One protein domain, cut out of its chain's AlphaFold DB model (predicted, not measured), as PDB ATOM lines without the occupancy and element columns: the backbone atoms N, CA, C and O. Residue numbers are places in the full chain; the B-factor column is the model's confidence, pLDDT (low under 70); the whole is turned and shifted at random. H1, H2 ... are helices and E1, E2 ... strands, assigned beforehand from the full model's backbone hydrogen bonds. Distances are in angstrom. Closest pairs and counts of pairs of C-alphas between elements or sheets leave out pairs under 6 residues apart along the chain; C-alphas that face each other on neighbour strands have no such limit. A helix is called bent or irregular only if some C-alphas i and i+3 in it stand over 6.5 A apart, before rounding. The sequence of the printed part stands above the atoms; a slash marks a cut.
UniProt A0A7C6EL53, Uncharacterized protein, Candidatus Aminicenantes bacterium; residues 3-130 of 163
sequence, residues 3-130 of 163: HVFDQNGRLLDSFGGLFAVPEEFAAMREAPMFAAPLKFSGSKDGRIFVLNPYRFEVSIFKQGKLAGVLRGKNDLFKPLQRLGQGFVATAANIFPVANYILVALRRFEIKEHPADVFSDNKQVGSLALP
ATOM      1  N   HIS A   3      38.872   8.838 -27.835       87.81
ATOM      2  CA  HIS A   3      39.763   9.995 -27.806       87.81
ATOM      3  C   HIS A   3      38.953  11.282 -27.748       87.81
ATOM      4  O   HIS A   3      37.939  11.410 -28.433       87.81
ATOM      5  N   VAL A   4      39.417  12.236 -26.949       86.75
ATOM      6  CA  VAL A   4      38.826  13.568 -26.834       86.75
ATOM      7  C   VAL A   4      39.834  14.568 -27.365       86.75
ATOM      8  O   VAL A   4      40.971  14.609 -26.899       86.75
ATOM      9  N   PHE A   5      39.413  15.379 -28.327       90.56
ATOM     10  CA  PHE A   5      40.226  16.431 -28.926       90.56
ATOM     11  C   PHE A   5      39.586  17.791 -28.662       90.56
ATOM     12  O   PHE A   5      38.364  17.888 -28.523       90.56
ATOM     13  N   ASP A   6      40.398  18.843 -28.595       88.94
ATOM     14  CA  ASP A   6      39.881  20.205 -28.679       88.94
ATOM     15  C   ASP A   6      39.548  20.587 -30.130       88.94
ATOM     16  O   ASP A   6      39.805  19.847 -31.082       88.94
ATOM     17  N   GLN A   7      38.967  21.773 -30.300       91.56
ATOM     18  CA  GLN A   7      38.583  22.316 -31.606       91.56
ATOM     19  C   GLN A   7      39.760  22.533 -32.574       91.56
ATOM     20  O   GLN A   7      39.533  22.672 -33.770       91.56
ATOM     21  N   ASN A   8      41.003  22.545 -32.078       96.38
ATOM     22  CA  ASN A   8      42.212  22.661 -32.895       96.38
ATOM     23  C   ASN A   8      42.812  21.284 -33.232       96.38
ATOM     24  O   ASN A   8      43.892  21.209 -33.817       96.38
ATOM     25  N   GLY A   9      42.149  20.189 -32.841       93.50
ATOM     26  CA  GLY A   9      42.616  18.824 -33.066       93.50
ATOM     27  C   GLY A   9      43.688  18.359 -32.080       93.50
ATOM     28  O   GLY A   9      44.288  17.305 -32.287       93.50
ATOM     29  N   ARG A  10      43.949  19.098 -30.993       94.44
ATOM     30  CA  ARG A  10      44.890  18.650 -29.961       94.44
ATOM     31  C   ARG A  10      44.214  17.619 -29.067       94.44
ATOM     32  O   ARG A  10      43.118  17.853 -28.562       94.44
ATOM     33  N   LEU A  11      44.893  16.495 -28.846       90.94
ATOM     34  CA  LEU A  11      44.435  15.446 -27.937       90.94
ATOM     35  C   LEU A  11      44.359  15.999 -26.508       90.94
ATOM     36  O   LEU A  11      45.372  16.400 -25.936       90.94
ATOM     37  N   LEU A  12      43.153  16.026 -25.949       86.12
ATOM     38  CA  LEU A  12      42.897  16.365 -24.553       86.12
ATOM     39  C   LEU A  12      42.949  15.122 -23.673       86.12
ATOM     40  O   LEU A  12      43.437  15.196 -22.549       86.12
ATOM     41  N   ASP A  13      42.422  14.002 -24.175       84.81
ATOM     42  CA  ASP A  13      42.261  12.795 -23.375       84.81
ATOM     43  C   ASP A  13      42.120  11.521 -24.208       84.81
ATOM     44  O   ASP A  13      41.698  11.553 -25.368       84.81
ATOM     45  N   SER A  14      42.425  10.382 -23.593       84.62
ATOM     46  CA  SER A  14      42.307   9.066 -24.202       84.62
ATOM     47  C   SER A  14      41.881   8.017 -23.181       84.62
ATOM     48  O   SER A  14      42.584   7.727 -22.219       84.62
ATOM     49  N   PHE A  15      40.760   7.366 -23.465       77.31
ATOM     50  CA  PHE A  15      40.183   6.309 -22.652       77.31
ATOM     51  C   PHE A  15      40.385   4.955 -23.344       77.31
ATOM     52  O   PHE A  15      39.758   4.643 -24.367       77.31
ATOM     53  N   GLY A  16      41.259   4.136 -22.765       71.62
ATOM     54  CA  GLY A  16      41.448   2.722 -23.088       71.62
ATOM     55  C   GLY A  16      41.410   1.891 -21.807       71.62
ATOM     56  O   GLY A  16      41.695   2.416 -20.735       71.62
ATOM     57  N   GLY A  17      41.026   0.617 -21.898       77.56
ATOM     58  CA  GLY A  17      41.069  -0.265 -20.726       77.56
ATOM     59  C   GLY A  17      40.073   0.095 -19.617       77.56
ATOM     60  O   GLY A  17      40.381  -0.095 -18.447       77.56
ATOM     61  N   LEU A  18      38.904   0.650 -19.954       84.38
ATOM     62  CA  LEU A  18      37.945   1.172 -18.970       84.38
ATOM     63  C   LEU A  18      37.311   0.093 -18.093       84.38
ATOM     64  O   LEU A  18      36.863   0.383 -16.985       84.38
ATOM     65  N   PHE A  19      37.226  -1.133 -18.601       87.00
ATOM     66  CA  PHE A  19      36.487  -2.206 -17.956       87.00
ATOM     67  C   PHE A  19      37.378  -3.417 -17.731       87.00
ATOM     68  O   PHE A  19      38.116  -3.841 -18.622       87.00
ATOM     69  N   ALA A  20      37.261  -4.003 -16.541       88.56
ATOM     70  CA  ALA A  20      37.828  -5.311 -16.266       88.56
ATOM     71  C   ALA A  20      37.086  -6.359 -17.106       88.56
ATOM     72  O   ALA A  20      35.883  -6.561 -16.927       88.56
ATOM     73  N   VAL A  21      37.809  -6.998 -18.026       89.62
ATOM     74  CA  VAL A  21      37.275  -8.045 -18.901       89.62
ATOM     75  C   VAL A  21      36.998  -9.302 -18.062       89.62
ATOM     76  O   VAL A  21      37.932  -9.801 -17.424       89.62
ATOM     77  N   PRO A  22      35.752  -9.811 -18.031       90.44
ATOM     78  CA  PRO A  22      35.411 -11.049 -17.339       90.44
ATOM     79  C   PRO A  22      36.227 -12.250 -17.830       90.44
ATOM     80  O   PRO A  22      36.671 -12.284 -18.977       90.44
ATOM     81  N   GLU A  23      36.380 -13.263 -16.976       90.25
ATOM     82  CA  GLU A  23      37.221 -14.434 -17.268       90.25
ATOM     83  C   GLU A  23      36.735 -15.238 -18.484       90.25
ATOM     84  O   GLU A  23      37.541 -15.741 -19.261       90.25
ATOM     85  N   GLU A  24      35.421 -15.271 -18.728       89.62
ATOM     86  CA  GLU A  24      34.831 -15.875 -19.934       89.62
ATOM     87  C   GLU A  24      35.355 -15.257 -21.247       89.62
ATOM     88  O   GLU A  24      35.319 -15.900 -22.297       89.62
ATOM     89  N   PHE A  25      35.897 -14.035 -21.189       89.12
ATOM     90  CA  PHE A  25      36.523 -13.331 -22.306       89.12
ATOM     91  C   PHE A  25      38.030 -13.113 -22.098       89.12
ATOM     92  O   PHE A  25      38.625 -12.286 -22.786       89.12
ATOM     93  N   ALA A  26      38.683 -13.849 -21.189       87.00
ATOM     94  CA  ALA A  26      40.106 -13.671 -20.882       87.00
ATOM     95  C   ALA A  26      41.004 -13.801 -22.124       87.00
ATOM     96  O   ALA A  26      41.922 -13.003 -22.302       87.00
ATOM     97  N   ALA A  27      40.685 -14.732 -23.032       86.69
ATOM     98  CA  ALA A  27      41.397 -14.904 -24.301       86.69
ATOM     99  C   ALA A  27      41.330 -13.669 -25.224       86.69
ATOM    100  O   ALA A  27      42.153 -13.524 -26.120       86.69
ATOM    101  N   MET A  28      40.362 -12.778 -24.999       86.19
ATOM    102  CA  MET A  28      40.137 -11.555 -25.772       86.19
ATOM    103  C   MET A  28      40.563 -10.289 -25.015       86.19
ATOM    104  O   MET A  28      40.292  -9.185 -25.480       86.19
ATOM    105  N   ARG A  29      41.225 -10.408 -23.855       82.19
ATOM    106  CA  ARG A  29      41.574  -9.265 -22.990       82.19
ATOM    107  C   ARG A  29      42.428  -8.206 -23.695       82.19
ATOM    108  O   ARG A  29      42.222  -7.018 -23.469       82.19
ATOM    109  N   GLU A  30      43.328  -8.640 -24.575       82.44
ATOM    110  CA  GLU A  30      44.199  -7.757 -25.363       82.44
ATOM    111  C   GLU A  30      43.476  -7.097 -26.548       82.44
ATOM    112  O   GLU A  30      43.990  -6.151 -27.142       82.44
ATOM    113  N   ALA A  31      42.272  -7.559 -26.907       84.38
ATOM    114  CA  ALA A  31      41.480  -6.941 -27.960       84.38
ATOM    115  C   ALA A  31      40.805  -5.668 -27.411       84.38
ATOM    116  O   ALA A  31      39.898  -5.763 -26.576       84.38
ATOM    117  N   PRO A  32      41.153  -4.458 -27.906       78.12
ATOM    118  CA  PRO A  32      40.709  -3.200 -27.300       78.12
ATOM    119  C   PRO A  32      39.189  -3.045 -27.203       78.12
ATOM    120  O   PRO A  32      38.704  -2.313 -26.346       78.12
ATOM    121  N   MET A  33      38.432  -3.722 -28.070       80.12
ATOM    122  CA  MET A  33      36.968  -3.682 -28.072       80.12
ATOM    123  C   MET A  33      36.333  -4.269 -26.803       80.12
ATOM    124  O   MET A  33      35.254  -3.827 -26.428       80.12
ATOM    125  N   PHE A  34      36.998  -5.205 -26.112       86.56
ATOM    126  CA  PHE A  34      36.490  -5.812 -24.873       86.56
ATOM    127  C   PHE A  34      36.722  -4.924 -23.650       86.56
ATOM    128  O   PHE A  34      36.015  -5.038 -22.651       86.56
ATOM    129  N   ALA A  35      37.679  -4.003 -23.716       84.81
ATOM    130  CA  ALA A  35      37.963  -3.080 -22.622       84.81
ATOM    131  C   ALA A  35      37.523  -1.636 -22.929       84.81
ATOM    132  O   ALA A  35      37.751  -0.730 -22.128       84.81
ATOM    133  N   ALA A  36      36.898  -1.401 -24.086       83.44
ATOM    134  CA  ALA A  36      36.406  -0.100 -24.523       83.44
ATOM    135  C   ALA A  36      34.873  -0.018 -24.434       83.44
ATOM    136  O   ALA A  36      34.185  -1.035 -24.512       83.44
ATOM    137  N   PRO A  37      34.311   1.193 -24.302       84.25
ATOM    138  CA  PRO A  37      32.870   1.373 -24.373       84.25
ATOM    139  C   PRO A  37      32.385   1.197 -25.815       84.25
ATOM    140  O   PRO A  37      33.012   1.698 -26.748       84.25
ATOM    141  N   LEU A  38      31.238   0.534 -25.991       86.56
ATOM    142  CA  LEU A  38      30.583   0.406 -27.299       86.56
ATOM    143  C   LEU A  38      30.033   1.754 -27.786       86.56
ATOM    144  O   LEU A  38      30.087   2.081 -28.969       86.56
ATOM    145  N   LYS A  39      29.491   2.537 -26.851       89.94
ATOM    146  CA  LYS A  39      28.927   3.865 -27.072       89.94
ATOM    147  C   LYS A  39      29.226   4.744 -25.863       89.94
ATOM    148  O   LYS A  39      29.305   4.252 -24.737       89.94
ATOM    149  N   PHE A  40      29.357   6.042 -26.101       91.56
ATOM    150  CA  PHE A  40      29.437   7.051 -25.055       91.56
ATOM    151  C   PHE A  40      28.390   8.139 -25.295       91.56
ATOM    152  O   PHE A  40      27.882   8.309 -26.405       91.56
ATOM    153  N   SER A  41      28.055   8.876 -24.245       92.44
ATOM    154  CA  SER A  41      27.278  10.111 -24.334       92.44
ATOM    155  C   SER A  41      28.079  11.245 -23.707       92.44
ATOM    156  O   SER A  41      28.739  11.054 -22.688       92.44
ATOM    157  N   GLY A  42      28.062  12.414 -24.342       90.50
ATOM    158  CA  GLY A  42      28.689  13.627 -23.827       90.50
ATOM    159  C   GLY A  42      27.627  14.611 -23.356       90.50
ATOM    160  O   GLY A  42      26.534  14.668 -23.916       90.50
ATOM    161  N   SER A  43      27.952  15.405 -22.345       89.44
ATOM    162  CA  SER A  43      27.106  16.513 -21.904       89.44
ATOM    163  C   SER A  43      27.834  17.847 -21.997       89.44
ATOM    164  O   SER A  43      29.061  17.903 -22.089       89.44
ATOM    165  N   LYS A  44      27.065  18.938 -21.972       84.50
ATOM    166  CA  LYS A  44      27.590  20.297 -22.165       84.50
ATOM    167  C   LYS A  44      28.598  20.732 -21.105       84.50
ATOM    168  O   LYS A  44      29.446  21.564 -21.395       84.50
ATOM    169  N   ASP A  45      28.521  20.175 -19.898       87.00
ATOM    170  CA  ASP A  45      29.461  20.476 -18.811       87.00
ATOM    171  C   ASP A  45      30.777  19.676 -18.896       87.00
ATOM    172  O   ASP A  45      31.593  19.708 -17.970       87.00
ATOM    173  N   GLY A  46      30.979  18.951 -20.001       88.31
ATOM    174  CA  GLY A  46      32.177  18.166 -20.270       88.31
ATOM    175  C   GLY A  46      32.188  16.788 -19.613       88.31
ATOM    176  O   GLY A  46      33.221  16.118 -19.664       88.31
ATOM    177  N   ARG A  47      31.085  16.334 -18.994       92.50
ATOM    178  CA  ARG A  47      30.986  14.940 -18.543       92.50
ATOM    179  C   ARG A  47      30.798  13.982 -19.713       92.50
ATOM    180  O   ARG A  47      30.006  14.251 -20.620       92.50
ATOM    181  N   ILE A  48      31.472  12.842 -19.618       93.44
ATOM    182  CA  ILE A  48      31.343  11.694 -20.515       93.44
ATOM    183  C   ILE A  48      30.730  10.540 -19.727       93.44
ATOM    184  O   ILE A  48      31.180  10.216 -18.628       93.44
ATOM    185  N   PHE A  49      29.719   9.908 -20.308       94.62
ATOM    186  CA  PHE A  49      29.002   8.777 -19.741       94.62
ATOM    187  C   PHE A  49      29.251   7.552 -20.605       94.62
ATOM    188  O   PHE A  49      29.070   7.603 -21.825       94.62
ATOM    189  N   VAL A  50      29.638   6.448 -19.978       94.44
ATOM    190  CA  VAL A  50      29.855   5.175 -20.666       94.44
ATOM    191  C   VAL A  50      29.157   4.051 -19.921       94.44
ATOM    192  O   VAL A  50      29.326   3.899 -18.711       94.44
ATOM    193  N   LEU A  51      28.369   3.266 -20.652       95.25
ATOM    194  CA  LEU A  51      27.768   2.045 -20.127       95.25
ATOM    195  C   LEU A  51      28.824   0.934 -20.110       95.25
ATOM    196  O   LEU A  51      29.511   0.712 -21.110       95.25
ATOM    197  N   ASN A  52      28.941   0.239 -18.983       94.56
ATOM    198  CA  ASN A  52      29.770  -0.950 -18.861       94.56
ATOM    199  C   ASN A  52      29.159  -2.092 -19.705       94.56
ATOM    200  O   ASN A  52      27.985  -2.417 -19.528       94.56
ATOM    201  N   PRO A  53      29.917  -2.727 -20.619       93.12
ATOM    202  CA  PRO A  53      29.384  -3.793 -21.464       93.12
ATOM    203  C   PRO A  53      29.071  -5.078 -20.683       93.12
ATOM    204  O   PRO A  53      28.342  -5.922 -21.185       93.12
ATOM    205  N   TYR A  54      29.581  -5.240 -19.461       94.00
ATOM    206  CA  TYR A  54      29.441  -6.465 -18.666       94.00
ATOM    207  C   TYR A  54      28.439  -6.346 -17.518       94.00
ATOM    208  O   TYR A  54      27.991  -7.355 -16.977       94.00
ATOM    209  N   ARG A  55      28.110  -5.121 -17.097       94.88
ATOM    210  CA  ARG A  55      27.266  -4.845 -15.927       94.88
ATOM    211  C   ARG A  55      26.402  -3.625 -16.190       94.88
ATOM    212  O   ARG A  55      26.837  -2.717 -16.888       94.88
ATOM    213  N   PHE A  56      25.226  -3.556 -15.572       95.88
ATOM    214  CA  PHE A  56      24.396  -2.354 -15.637       95.88
ATOM    215  C   PHE A  56      24.952  -1.253 -14.715       95.88
ATOM    216  O   PHE A  56      24.431  -0.956 -13.638       95.88
ATOM    217  N   GLU A  57      26.080  -0.693 -15.145       96.44
ATOM    218  CA  GLU A  57      26.814   0.373 -14.481       96.44
ATOM    219  C   GLU A  57      27.187   1.447 -15.504       96.44
ATOM    220  O   GLU A  57      27.676   1.137 -16.592       96.44
ATOM    221  N   VAL A  58      27.004   2.716 -15.146       97.00
ATOM    222  CA  VAL A  58      27.449   3.847 -15.966       97.00
ATOM    223  C   VAL A  58      28.613   4.526 -15.271       97.00
ATOM    224  O   VAL A  58      28.455   5.061 -14.176       97.00
ATOM    225  N   SER A  59      29.776   4.535 -15.914       95.44
ATOM    226  CA  SER A  59      30.914   5.326 -15.445       95.44
ATOM    227  C   SER A  59      30.796   6.755 -15.964       95.44
ATOM    228  O   SER A  59      30.516   6.976 -17.145       95.44
ATOM    229  N   ILE A  60      31.004   7.722 -15.070       95.19
ATOM    230  CA  ILE A  60      30.948   9.154 -15.356       95.19
ATOM    231  C   ILE A  60      32.366   9.699 -15.267       95.19
ATOM    232  O   ILE A  60      32.976   9.661 -14.199       95.19
ATOM    233  N   PHE A  61      32.871  10.246 -16.363       92.88
ATOM    234  CA  PHE A  61      34.174  10.899 -16.423       92.88
ATOM    235  C   PHE A  61      34.005  12.409 -16.534       92.88
ATOM    236  O   PHE A  61      33.108  12.887 -17.227       92.88
ATOM    237  N   LYS A  62      34.879  13.171 -15.875       92.06
ATOM    238  CA  LYS A  62      34.981  14.628 -16.011       92.06
ATOM    239  C   LYS A  62      36.452  15.013 -15.968       92.06
ATOM    240  O   LYS A  62      37.156  14.581 -15.059       92.06
ATOM    241  N   GLN A  63      36.908  15.804 -16.944       88.94
ATOM    242  CA  GLN A  63      38.324  16.200 -17.055       88.94
ATOM    243  C   GLN A  63      39.279  14.987 -16.978       88.94
ATOM    244  O   GLN A  63      40.270  15.005 -16.250       88.94
ATOM    245  N   GLY A  64      38.901  13.892 -17.641       85.88
ATOM    246  CA  GLY A  64      39.684  12.654 -17.702       85.88
ATOM    247  C   GLY A  64      39.725  11.771 -16.480       85.88
ATOM    248  O   GLY A  64      40.347  10.713 -16.499       85.88
ATOM    249  N   LYS A  65      39.029  12.152 -15.413       90.06
ATOM    250  CA  LYS A  65      38.988  11.369 -14.180       90.06
ATOM    251  C   LYS A  65      37.611  10.773 -13.976       90.06
ATOM    252  O   LYS A  65      36.601  11.395 -14.311       90.06
ATOM    253  N   LEU A  66      37.578   9.572 -13.401       92.25
ATOM    254  CA  LEU A  66      36.340   8.952 -12.946       92.25
ATOM    255  C   LEU A  66      35.741   9.821 -11.831       92.25
ATOM    256  O   LEU A  66      36.312   9.941 -10.751       92.25
ATOM    257  N   ALA A  67      34.606  10.447 -12.119       94.06
ATOM    258  CA  ALA A  67      33.876  11.320 -11.207       94.06
ATOM    259  C   ALA A  67      32.791  10.561 -10.426       94.06
ATOM    260  O   ALA A  67      32.393  10.992  -9.347       94.06
ATOM    261  N   GLY A  68      32.306   9.439 -10.960       94.69
ATOM    262  CA  GLY A  68      31.292   8.622 -10.304       94.69
ATOM    263  C   GLY A  68      30.923   7.377 -11.101       94.69
ATOM    264  O   GLY A  68      31.282   7.237 -12.270       94.69
ATOM    265  N   VAL A  69      30.191   6.475 -10.449       96.12
ATOM    266  CA  VAL A  69      29.622   5.276 -11.072       96.12
ATOM    267  C   VAL A  69      28.169   5.151 -10.634       96.12
ATOM    268  O   VAL A  69      27.892   5.026  -9.442       96.12
ATOM    269  N   LEU A  70      27.253   5.160 -11.600       97.62
ATOM    270  CA  LEU A  70      25.852   4.816 -11.373       97.62
ATOM    271  C   LEU A  70      25.733   3.300 -11.394       97.62
ATOM    272  O   LEU A  70      26.170   2.671 -12.357       97.62
ATOM    273  N   ARG A  71      25.143   2.715 -10.354       96.69
ATOM    274  CA  ARG A  71      24.875   1.275 -10.287       96.69
ATOM    275  C   ARG A  71      23.383   1.056 -10.160       96.69
ATOM    276  O   ARG A  71      22.753   1.659  -9.291       96.69
ATOM    277  N   GLY A  72      22.836   0.203 -11.012       94.31
ATOM    278  CA  GLY A  72      21.413  -0.102 -11.010       94.31
ATOM    279  C   GLY A  72      21.132  -1.570 -11.285       94.31
ATOM    280  O   GLY A  72      22.036  -2.402 -11.385       94.31
ATOM    281  N   LYS A  73      19.849  -1.869 -11.453       93.94
ATOM    282  CA  LYS A  73      19.348  -3.125 -12.003       93.94
ATOM    283  C   LYS A  73      18.377  -2.810 -13.132       93.94
ATOM    284  O   LYS A  73      17.547  -1.916 -13.001       93.94
ATOM    285  N   ASN A  74      18.489  -3.551 -14.223       92.94
ATOM    286  CA  ASN A  74      17.538  -3.495 -15.318       92.94
ATOM    287  C   ASN A  74      17.507  -4.873 -15.990       92.94
ATOM    288  O   ASN A  74      18.520  -5.318 -16.530       92.94
ATOM    289  N   ASP A  75      16.357  -5.546 -15.968       91.62
ATOM    290  CA  ASP A  75      16.187  -6.899 -16.526       91.62
ATOM    291  C   ASP A  75      16.350  -6.937 -18.057       91.62
ATOM    292  O   ASP A  75      16.650  -7.977 -18.666       91.62
ATOM    293  N   LEU A  76      16.198  -5.768 -18.683       90.19
ATOM    294  CA  LEU A  76      16.443  -5.539 -20.094       90.19
ATOM    295  C   LEU A  76      17.936  -5.389 -20.412       90.19
ATOM    296  O   LEU A  76      18.312  -5.526 -21.576       90.19
ATOM    297  N   PHE A  77      18.807  -5.124 -19.442       93.06
ATOM    298  CA  PHE A  77      20.237  -5.102 -19.710       93.06
ATOM    299  C   PHE A  77      20.738  -6.524 -19.982       93.06
ATOM    300  O   PHE A  77      20.555  -7.435 -19.172       93.06
ATOM    301  N   LYS A  78      21.398  -6.709 -21.126       91.94
ATOM    302  CA  LYS A  78      22.130  -7.934 -21.455       91.94
ATOM    303  C   LYS A  78      23.624  -7.608 -21.534       91.94
ATOM    304  O   LYS A  78      23.991  -6.747 -22.345       91.94
ATOM    305  N   PRO A  79      24.467  -8.252 -20.701       92.56
ATOM    306  CA  PRO A  79      25.915  -8.166 -20.833       92.56
ATOM    307  C   PRO A  79      26.373  -8.541 -22.244       92.56
ATOM    308  O   PRO A  79      25.627  -9.165 -22.999       92.56
ATOM    309  N   LEU A  80      27.609  -8.184 -22.584       91.69
ATOM    310  CA  LEU A  80      28.253  -8.604 -23.818       91.69
ATOM    311  C   LEU A  80      28.184 -10.128 -23.949       91.69
ATOM    312  O   LEU A  80      28.560 -10.863 -23.040       91.69
ATOM    313  N   GLN A  81      27.679 -10.588 -25.086       89.75
ATOM    314  CA  GLN A  81      27.433 -11.992 -25.377       89.75
ATOM    315  C   GLN A  81      28.003 -12.345 -26.742       89.75
ATOM    316  O   GLN A  81      27.987 -11.541 -27.678       89.75
ATOM    317  N   ARG A  82      28.482 -13.581 -26.866       88.00
ATOM    318  CA  ARG A  82      28.866 -14.154 -28.153       88.00
ATOM    319  C   ARG A  82      27.612 -14.627 -28.886       88.00
ATOM    320  O   ARG A  82      26.859 -15.435 -28.351       88.00
ATOM    321  N   LEU A  83      27.422 -14.166 -30.118       85.81
ATOM    322  CA  LEU A  83      26.336 -14.588 -30.999       85.81
ATOM    323  C   LEU A  83      26.938 -15.091 -32.316       85.81
ATOM    324  O   LEU A  83      27.409 -14.313 -33.146       85.81
ATOM    325  N   GLY A  84      26.984 -16.415 -32.481       87.06
ATOM    326  CA  GLY A  84      27.675 -17.055 -33.601       87.06
ATOM    327  C   GLY A  84      29.171 -16.711 -33.628       87.06
ATOM    328  O   GLY A  84      29.911 -17.002 -32.682       87.06
ATOM    329  N   GLN A  85      29.619 -16.090 -34.723       84.38
ATOM    330  CA  GLN A  85      30.997 -15.602 -34.873       84.38
ATOM    331  C   GLN A  85      31.203 -14.158 -34.376       84.38
ATOM    332  O   GLN A  85      32.332 -13.680 -34.380       84.38
ATOM    333  N   GLY A  86      30.141 -13.469 -33.944       86.56
ATOM    334  CA  GLY A  86      30.191 -12.077 -33.495       86.56
ATOM    335  C   GLY A  86      29.961 -11.895 -31.995       86.56
ATOM    336  O   GLY A  86      29.697 -12.847 -31.255       86.56
ATOM    337  N   PHE A  87      30.025 -10.636 -31.565       88.31
ATOM    338  CA  PHE A  87      29.691 -10.201 -30.211       88.31
ATOM    339  C   PHE A  87      28.615  -9.124 -30.273       88.31
ATOM    340  O   PHE A  87      28.669  -8.233 -31.120       88.31
ATOM    341  N   VAL A  88      27.651  -9.201 -29.362       88.31
ATOM    342  CA  VAL A  88      26.599  -8.200 -29.196       88.31
ATOM    343  C   VAL A  88      26.626  -7.713 -27.758       88.31
ATOM    344  O   VAL A  88      26.850  -8.496 -26.839       88.31
ATOM    345  N   ALA A  89      26.409  -6.420 -27.554       89.00
ATOM    346  CA  ALA A  89      26.298  -5.840 -26.226       89.00
ATOM    347  C   ALA A  89      25.201  -4.782 -26.210       89.00
ATOM    348  O   ALA A  89      24.929  -4.125 -27.219       89.00
ATOM    349  N   THR A  90      24.584  -4.605 -25.045       91.31
ATOM    350  CA  THR A  90      23.617  -3.529 -24.836       91.31
ATOM    351  C   THR A  90      24.327  -2.174 -24.924       91.31
ATOM    352  O   THR A  90      25.361  -1.965 -24.293       91.31
ATOM    353  N   ALA A  91      23.756  -1.233 -25.677       91.25
ATOM    354  CA  ALA A  91      24.176   0.168 -25.701       91.25
ATOM    355  C   ALA A  91      23.118   1.047 -25.023       91.25
ATOM    356  O   ALA A  91      21.964   0.643 -24.902       91.25
ATOM    357  N   ALA A  92      23.480   2.267 -24.626       93.62
ATOM    358  CA  ALA A  92      22.529   3.224 -24.066       93.62
ATOM    359  C   ALA A  92      22.766   4.649 -24.573       93.62
ATOM    360  O   ALA A  92      23.892   5.033 -24.898       93.62
ATOM    361  N   ASN A  93      21.682   5.420 -24.605       93.38
ATOM    362  CA  ASN A  93      21.692   6.873 -24.669       93.38
ATOM    363  C   ASN A  93      21.592   7.397 -23.233       93.38
ATOM    364  O   ASN A  93      20.652   7.046 -22.515       93.38
ATOM    365  N   ILE A  94      22.571   8.193 -22.800       95.44
ATOM    366  CA  ILE A  94      22.673   8.649 -21.412       95.44
ATOM    367  C   ILE A  94      22.693  10.170 -21.392       95.44
ATOM    368  O   ILE A  94      23.597  10.784 -21.959       95.44
ATOM    369  N   PHE A  95      21.724  10.783 -20.717       92.69
ATOM    370  CA  PHE A  95      21.616  12.237 -20.678       92.69
ATOM    371  C   PHE A  95      21.388  12.761 -19.258       92.69
ATOM    372  O   PHE A  95      20.462  12.310 -18.579       92.69
ATOM    373  N   PRO A  96      22.197  13.733 -18.800       92.12
ATOM    374  CA  PRO A  96      21.875  14.493 -17.604       92.12
ATOM    375  C   PRO A  96      20.749  15.490 -17.901       92.12
ATOM    376  O   PRO A  96      20.785  16.198 -18.910       92.12
ATOM    377  N   VAL A  97      19.764  15.560 -17.008       88.94
ATOM    378  CA  VAL A  97      18.587  16.426 -17.119       88.94
ATOM    379  C   VAL A  97      18.232  16.953 -15.733       88.94
ATOM    380  O   VAL A  97      17.812  16.187 -14.869       88.94
ATOM    381  N   ALA A  98      18.401  18.261 -15.519       85.94
ATOM    382  CA  ALA A  98      18.291  18.876 -14.194       85.94
ATOM    383  C   ALA A  98      19.133  18.104 -13.151       85.94
ATOM    384  O   ALA A  98      20.344  17.961 -13.332       85.94
ATOM    385  N   ASN A  99      18.495  17.582 -12.101       88.88
ATOM    386  CA  ASN A  99      19.136  16.813 -11.029       88.88
ATOM    387  C   ASN A  99      19.234  15.306 -11.322       88.88
ATOM    388  O   ASN A  99      19.775  14.550 -10.516       88.88
ATOM    389  N   TYR A 100      18.730  14.864 -12.475       92.75
ATOM    390  CA  TYR A 100      18.641  13.457 -12.837       92.75
ATOM    391  C   TYR A 100      19.630  13.078 -13.938       92.75
ATOM    392  O   TYR A 100      20.087  13.904 -14.731       92.75
ATOM    393  N   ILE A 101      19.925  11.786 -14.023       95.25
ATOM    394  CA  ILE A 101      20.562  11.169 -15.185       95.25
ATOM    395  C   ILE A 101      19.609  10.106 -15.713       95.25
ATOM    396  O   ILE A 101      19.229   9.192 -14.984       95.25
ATOM    397  N   LEU A 102      19.231  10.239 -16.981       95.81
ATOM    398  CA  LEU A 102      18.400   9.275 -17.688       95.81
ATOM    399  C   LEU A 102      19.293   8.307 -18.462       95.81
ATOM    400  O   LEU A 102      20.159   8.740 -19.225       95.81
ATOM    401  N   VAL A 103      19.067   7.008 -18.286       96.25
ATOM    402  CA  VAL A 103      19.765   5.928 -18.992       96.25
ATOM    403  C   VAL A 103      18.740   5.154 -19.817       96.25
ATOM    404  O   VAL A 103      18.006   4.327 -19.286       96.25
ATOM    405  N   ALA A 104      18.683   5.423 -21.121       94.25
ATOM    406  CA  ALA A 104      17.794   4.730 -22.053       94.25
ATOM    407  C   ALA A 104      18.574   3.662 -22.827       94.25
ATOM    408  O   ALA A 104      19.445   3.989 -23.639       94.25
ATOM    409  N   LEU A 105      18.281   2.383 -22.580       92.06
ATOM    410  CA  LEU A 105      18.899   1.283 -23.324       92.06
ATOM    411  C   LEU A 105      18.425   1.310 -24.786       92.06
ATOM    412  O   LEU A 105      17.229   1.396 -25.057       92.06
ATOM    413  N   ARG A 106      19.353   1.192 -25.738       84.88
ATOM    414  CA  ARG A 106      19.015   1.021 -27.154       84.88
ATOM    415  C   ARG A 106      18.534  -0.405 -27.391       84.88
ATOM    416  O   ARG A 106      19.240  -1.361 -27.075       84.88
ATOM    417  N   ARG A 107      17.353  -0.536 -27.991       72.75
ATOM    418  CA  ARG A 107      16.770  -1.813 -28.405       72.75
ATOM    419  C   ARG A 107      16.216  -1.694 -29.815       72.75
ATOM    420  O   ARG A 107      15.601  -0.689 -30.141       72.75
ATOM    421  N   PHE A 108      16.429  -2.737 -30.611       62.41
ATOM    422  CA  PHE A 108      15.886  -2.843 -31.969       62.41
ATOM    423  C   PHE A 108      14.527  -3.566 -32.012       62.41
ATOM    424  O   PHE A 108      13.830  -3.487 -33.013       62.41
ATOM    425  N   GLU A 109      14.145  -4.264 -30.935       64.81
ATOM    426  CA  GLU A 109      13.027  -5.225 -30.948       64.81
ATOM    427  C   GLU A 109      11.836  -4.839 -30.050       64.81
ATOM    428  O   GLU A 109      10.788  -5.476 -30.121       64.81
ATOM    429  N   ILE A 110      11.966  -3.818 -29.194       63.88
ATOM    430  CA  ILE A 110      10.903  -3.396 -28.264       63.88
ATOM    431  C   ILE A 110      10.370  -2.025 -28.689       63.88
ATOM    432  O   ILE A 110      11.158  -1.111 -28.915       63.88
ATOM    433  N   LYS A 111       9.037  -1.891 -28.771       71.69
ATOM    434  CA  LYS A 111       8.349  -0.617 -29.066       71.69
ATOM    435  C   LYS A 111       8.382   0.376 -27.903       71.69
ATOM    436  O   LYS A 111       8.276   1.575 -28.112       71.69
ATOM    437  N   GLU A 112       8.474  -0.123 -26.678       79.62
ATOM    438  CA  GLU A 112       8.616   0.709 -25.488       79.62
ATOM    439  C   GLU A 112      10.035   1.268 -25.364       79.62
ATOM    440  O   GLU A 112      11.029   0.580 -25.612       79.62
ATOM    441  N   HIS A 113      10.125   2.508 -24.889       81.06
ATOM    442  CA  HIS A 113      11.389   3.199 -24.676       81.06
ATOM    443  C   HIS A 113      11.570   3.545 -23.189       81.06
ATOM    444  O   HIS A 113      11.432   4.704 -22.811       81.06
ATOM    445  N   PRO A 114      11.845   2.577 -22.295       89.81
ATOM    446  CA  PRO A 114      12.092   2.893 -20.896       89.81
ATOM    447  C   PRO A 114      13.452   3.581 -20.717       89.81
ATOM    448  O   PRO A 114      14.453   3.197 -21.331       89.81
ATOM    449  N   ALA A 115      13.504   4.567 -19.825       93.88
ATOM    450  CA  ALA A 115      14.741   5.141 -19.316       93.88
ATOM    451  C   ALA A 115      14.817   4.988 -17.802       93.88
ATOM    452  O   ALA A 115      13.925   5.439 -17.087       93.88
ATOM    453  N   ASP A 116      15.903   4.405 -17.306       96.31
ATOM    454  CA  ASP A 116      16.178   4.402 -15.875       96.31
ATOM    455  C   ASP A 116      16.589   5.792 -15.415       96.31
ATOM    456  O   ASP A 116      17.403   6.466 -16.051       96.31
ATOM    457  N   VAL A 117      16.025   6.209 -14.290       96.25
ATOM    458  CA  VAL A 117      16.239   7.520 -13.694       96.25
ATOM    459  C   VAL A 117      17.180   7.360 -12.513       96.25
ATOM    460  O   VAL A 117      16.920   6.578 -11.595       96.25
ATOM    461  N   PHE A 118      18.262   8.130 -12.513       97.19
ATOM    462  CA  PHE A 118      19.214   8.193 -11.414       97.19
ATOM    463  C   PHE A 118      19.227   9.585 -10.787       97.19
ATOM    464  O   PHE A 118      19.269  10.578 -11.507       97.19
ATOM    465  N   SER A 119      19.251   9.645  -9.456       94.69
ATOM    466  CA  SER A 119      19.494  10.852  -8.653       94.69
ATOM    467  C   SER A 119      20.511  10.511  -7.571       94.69
ATOM    468  O   SER A 119      20.439   9.430  -6.989       94.69
ATOM    469  N   ASP A 120      21.476  11.393  -7.313       91.62
ATOM    470  CA  ASP A 120      22.518  11.187  -6.290       91.62
ATOM    471  C   ASP A 120      23.200   9.805  -6.370       91.62
ATOM    472  O   ASP A 120      23.424   9.120  -5.370       91.62
ATOM    473  N   ASN A 121      23.509   9.373  -7.596       89.81
ATOM    474  CA  ASN A 121      24.097   8.069  -7.929       89.81
ATOM    475  C   ASN A 121      23.247   6.832  -7.583       89.81
ATOM    476  O   ASN A 121      23.749   5.708  -7.656       89.81
ATOM    477  N   LYS A 122      21.967   7.005  -7.246       94.94
ATOM    478  CA  LYS A 122      21.021   5.918  -6.976       94.94
ATOM    479  C   LYS A 122      19.962   5.853  -8.064       94.94
ATOM    480  O   LYS A 122      19.462   6.886  -8.499       94.94
ATOM    481  N   GLN A 123      19.608   4.643  -8.481       96.81
ATOM    482  CA  GLN A 123      18.441   4.429  -9.331       96.81
ATOM    483  C   GLN A 123      17.186   4.740  -8.507       96.81
ATOM    484  O   GLN A 123      16.980   4.144  -7.450       96.81
ATOM    485  N   VAL A 124      16.384   5.700  -8.964       96.00
ATOM    486  CA  VAL A 124      15.167   6.167  -8.276       96.00
ATOM    487  C   VAL A 124      13.883   5.706  -8.964       96.00
ATOM    488  O   VAL A 124      12.807   5.830  -8.391       96.00
ATOM    489  N   GLY A 125      13.986   5.151 -10.171       94.19
ATOM    490  CA  GLY A 125      12.859   4.575 -10.895       94.19
ATOM    491  C   GLY A 125      13.154   4.432 -12.381       94.19
ATOM    492  O   GLY A 125      14.309   4.519 -12.805       94.19
ATOM    493  N   SER A 126      12.095   4.264 -13.163       93.06
ATOM    494  CA  SER A 126      12.152   4.215 -14.623       93.06
ATOM    495  C   SER A 126      11.004   5.044 -15.204       93.06
ATOM    496  O   SER A 126       9.924   5.121 -14.619       93.06
ATOM    497  N   LEU A 127      11.243   5.679 -16.346       90.94
ATOM    498  CA  LEU A 127      10.292   6.520 -17.066       90.94
ATOM    499  C   LEU A 127       9.999   5.897 -18.431       90.94
ATOM    500  O   LEU A 127      10.928   5.562 -19.164       90.94
ATOM    501  N   ALA A 128       8.723   5.787 -18.796       90.12
ATOM    502  CA  ALA A 128       8.338   5.471 -20.166       90.12
ATOM    503  C   ALA A 128       8.556   6.708 -21.050       90.12
ATOM    504  O   ALA A 128       7.937   7.750 -20.828       90.12
ATOM    505  N   LEU A 129       9.458   6.611 -22.026       89.38
ATOM    506  CA  LEU A 129       9.713   7.684 -22.980       89.38
ATOM    507  C   LEU A 129       8.781   7.562 -24.194       89.38
ATOM    508  O   LEU A 129       8.454   6.447 -24.606       89.38
ATOM    509  N   PRO A 130       8.399   8.691 -24.815       88.31
ATOM    510  CA  PRO A 130       7.526   8.694 -25.988       88.31
ATOM    511  C   PRO A 130       8.230   8.252 -27.287       88.31
ATOM    512  O   PRO A 130       7.581   8.144 -28.318       88.31
TER     513      PRO A 130
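What this domain is: This is residues 3 to 130 of the 163 residues of an uncharacterized protein of Candidatus Aminicenantes bacterium (UniProt A0A7C6EL53). Two four-stranded sheets, E3 to E6 and E9 to E12, lie partly face to face as a sandwich with their strands crossed. Beyond the sandwich, apart from both sheets, lie two small hairpins, E1 with E2 and E7 with E8, and a short helical stretch, H1 and H2, is on neither sheet. The 128 printed residues hold the named elements E1 E2 H1 H2 E3 E4 E5 E6 E7 E8 E9 E10 E11 E12 in that order, and the class is mostly strand. The sheets run E3 E4 E5 E6 and E9 E10 E11 E12, both antiparallel. The whole is compact, with a radius of gyration of the C-alphas of 15.3 A and spans of 42 by 38 by 23 A.

How they stand to each other: E1, residues 3 to 5, and E2, residues 11 to 15, form an antiparallel hairpin, with N 4 and O 13 2.9 A apart. H1, residues 23 to 28, is irregular, with C-alphas 24 and 27 7.9 A apart; 0 of its 2 O i to N i+4 pairs and 2 of its 3 O i to N i+3 pairs are within hydrogen-bond range. H2, residues 32 to 35, is too short for an O i to N i+4 pair; it is close to H1 but not clearly touching, the closest C-alphas being those of Met 28 and Phe 34, 6.9 A apart. E3, residues 40 to 42, E4, 47 to 51, E5, 57 to 62, and E6, 65 to 71, make a meander, each strand the antiparallel neighbour of the one before, with N 41 and O 49 at 2.9 A, N 50 and O 59 at 3.0 A, and N 58 and O 70 at 2.9 A. E7, residues 81 to 83, and E8, 86 to 88, form a hairpin, with N 81 and O 88 at 2.9 A. E8 runs on into E9, residues 91 to 97, at 27 degrees. E9, E10, residues 100 to 106, E11, 113 to 119, and E12, 122 to 129, make a second meander, strongly twisted, with N 95 and O 102 at 3.0 A, N 103 and O 116 at 2.8 A, and N 117 and O 125 at 2.8 A. The two meanders form the sandwich, two sheets face to face, their strands at 56 degrees. The closest C-alphas of E3 and E9 are those of Ser 41 and Ile 94, 5.6 A apart; those of E6 and E12 are Leu 70 and Lys 122, 6.6 A apart.

Where its parts are: E1 begins at C-alpha 3, (39.763, 9.995, -27.806). E4 measures 13.4 A from first to last C-alpha, E5 16.5 A and E6 17.8 A. E9 measures 19.2 A, E10 19.0 A, E11 19.5 A and E12 19.7 A. E12 bends by 52 degrees at residue 125 and ends at C-alpha 129, (9.713, 7.684, -22.980).

The domain as a whole: The C-alphas farthest apart are those of Asn 8 and Asp 75, 42.7 A. The printed part has no cut and no long link. Its mean pLDDT is 89.3, with residues 108 to 110 under 70.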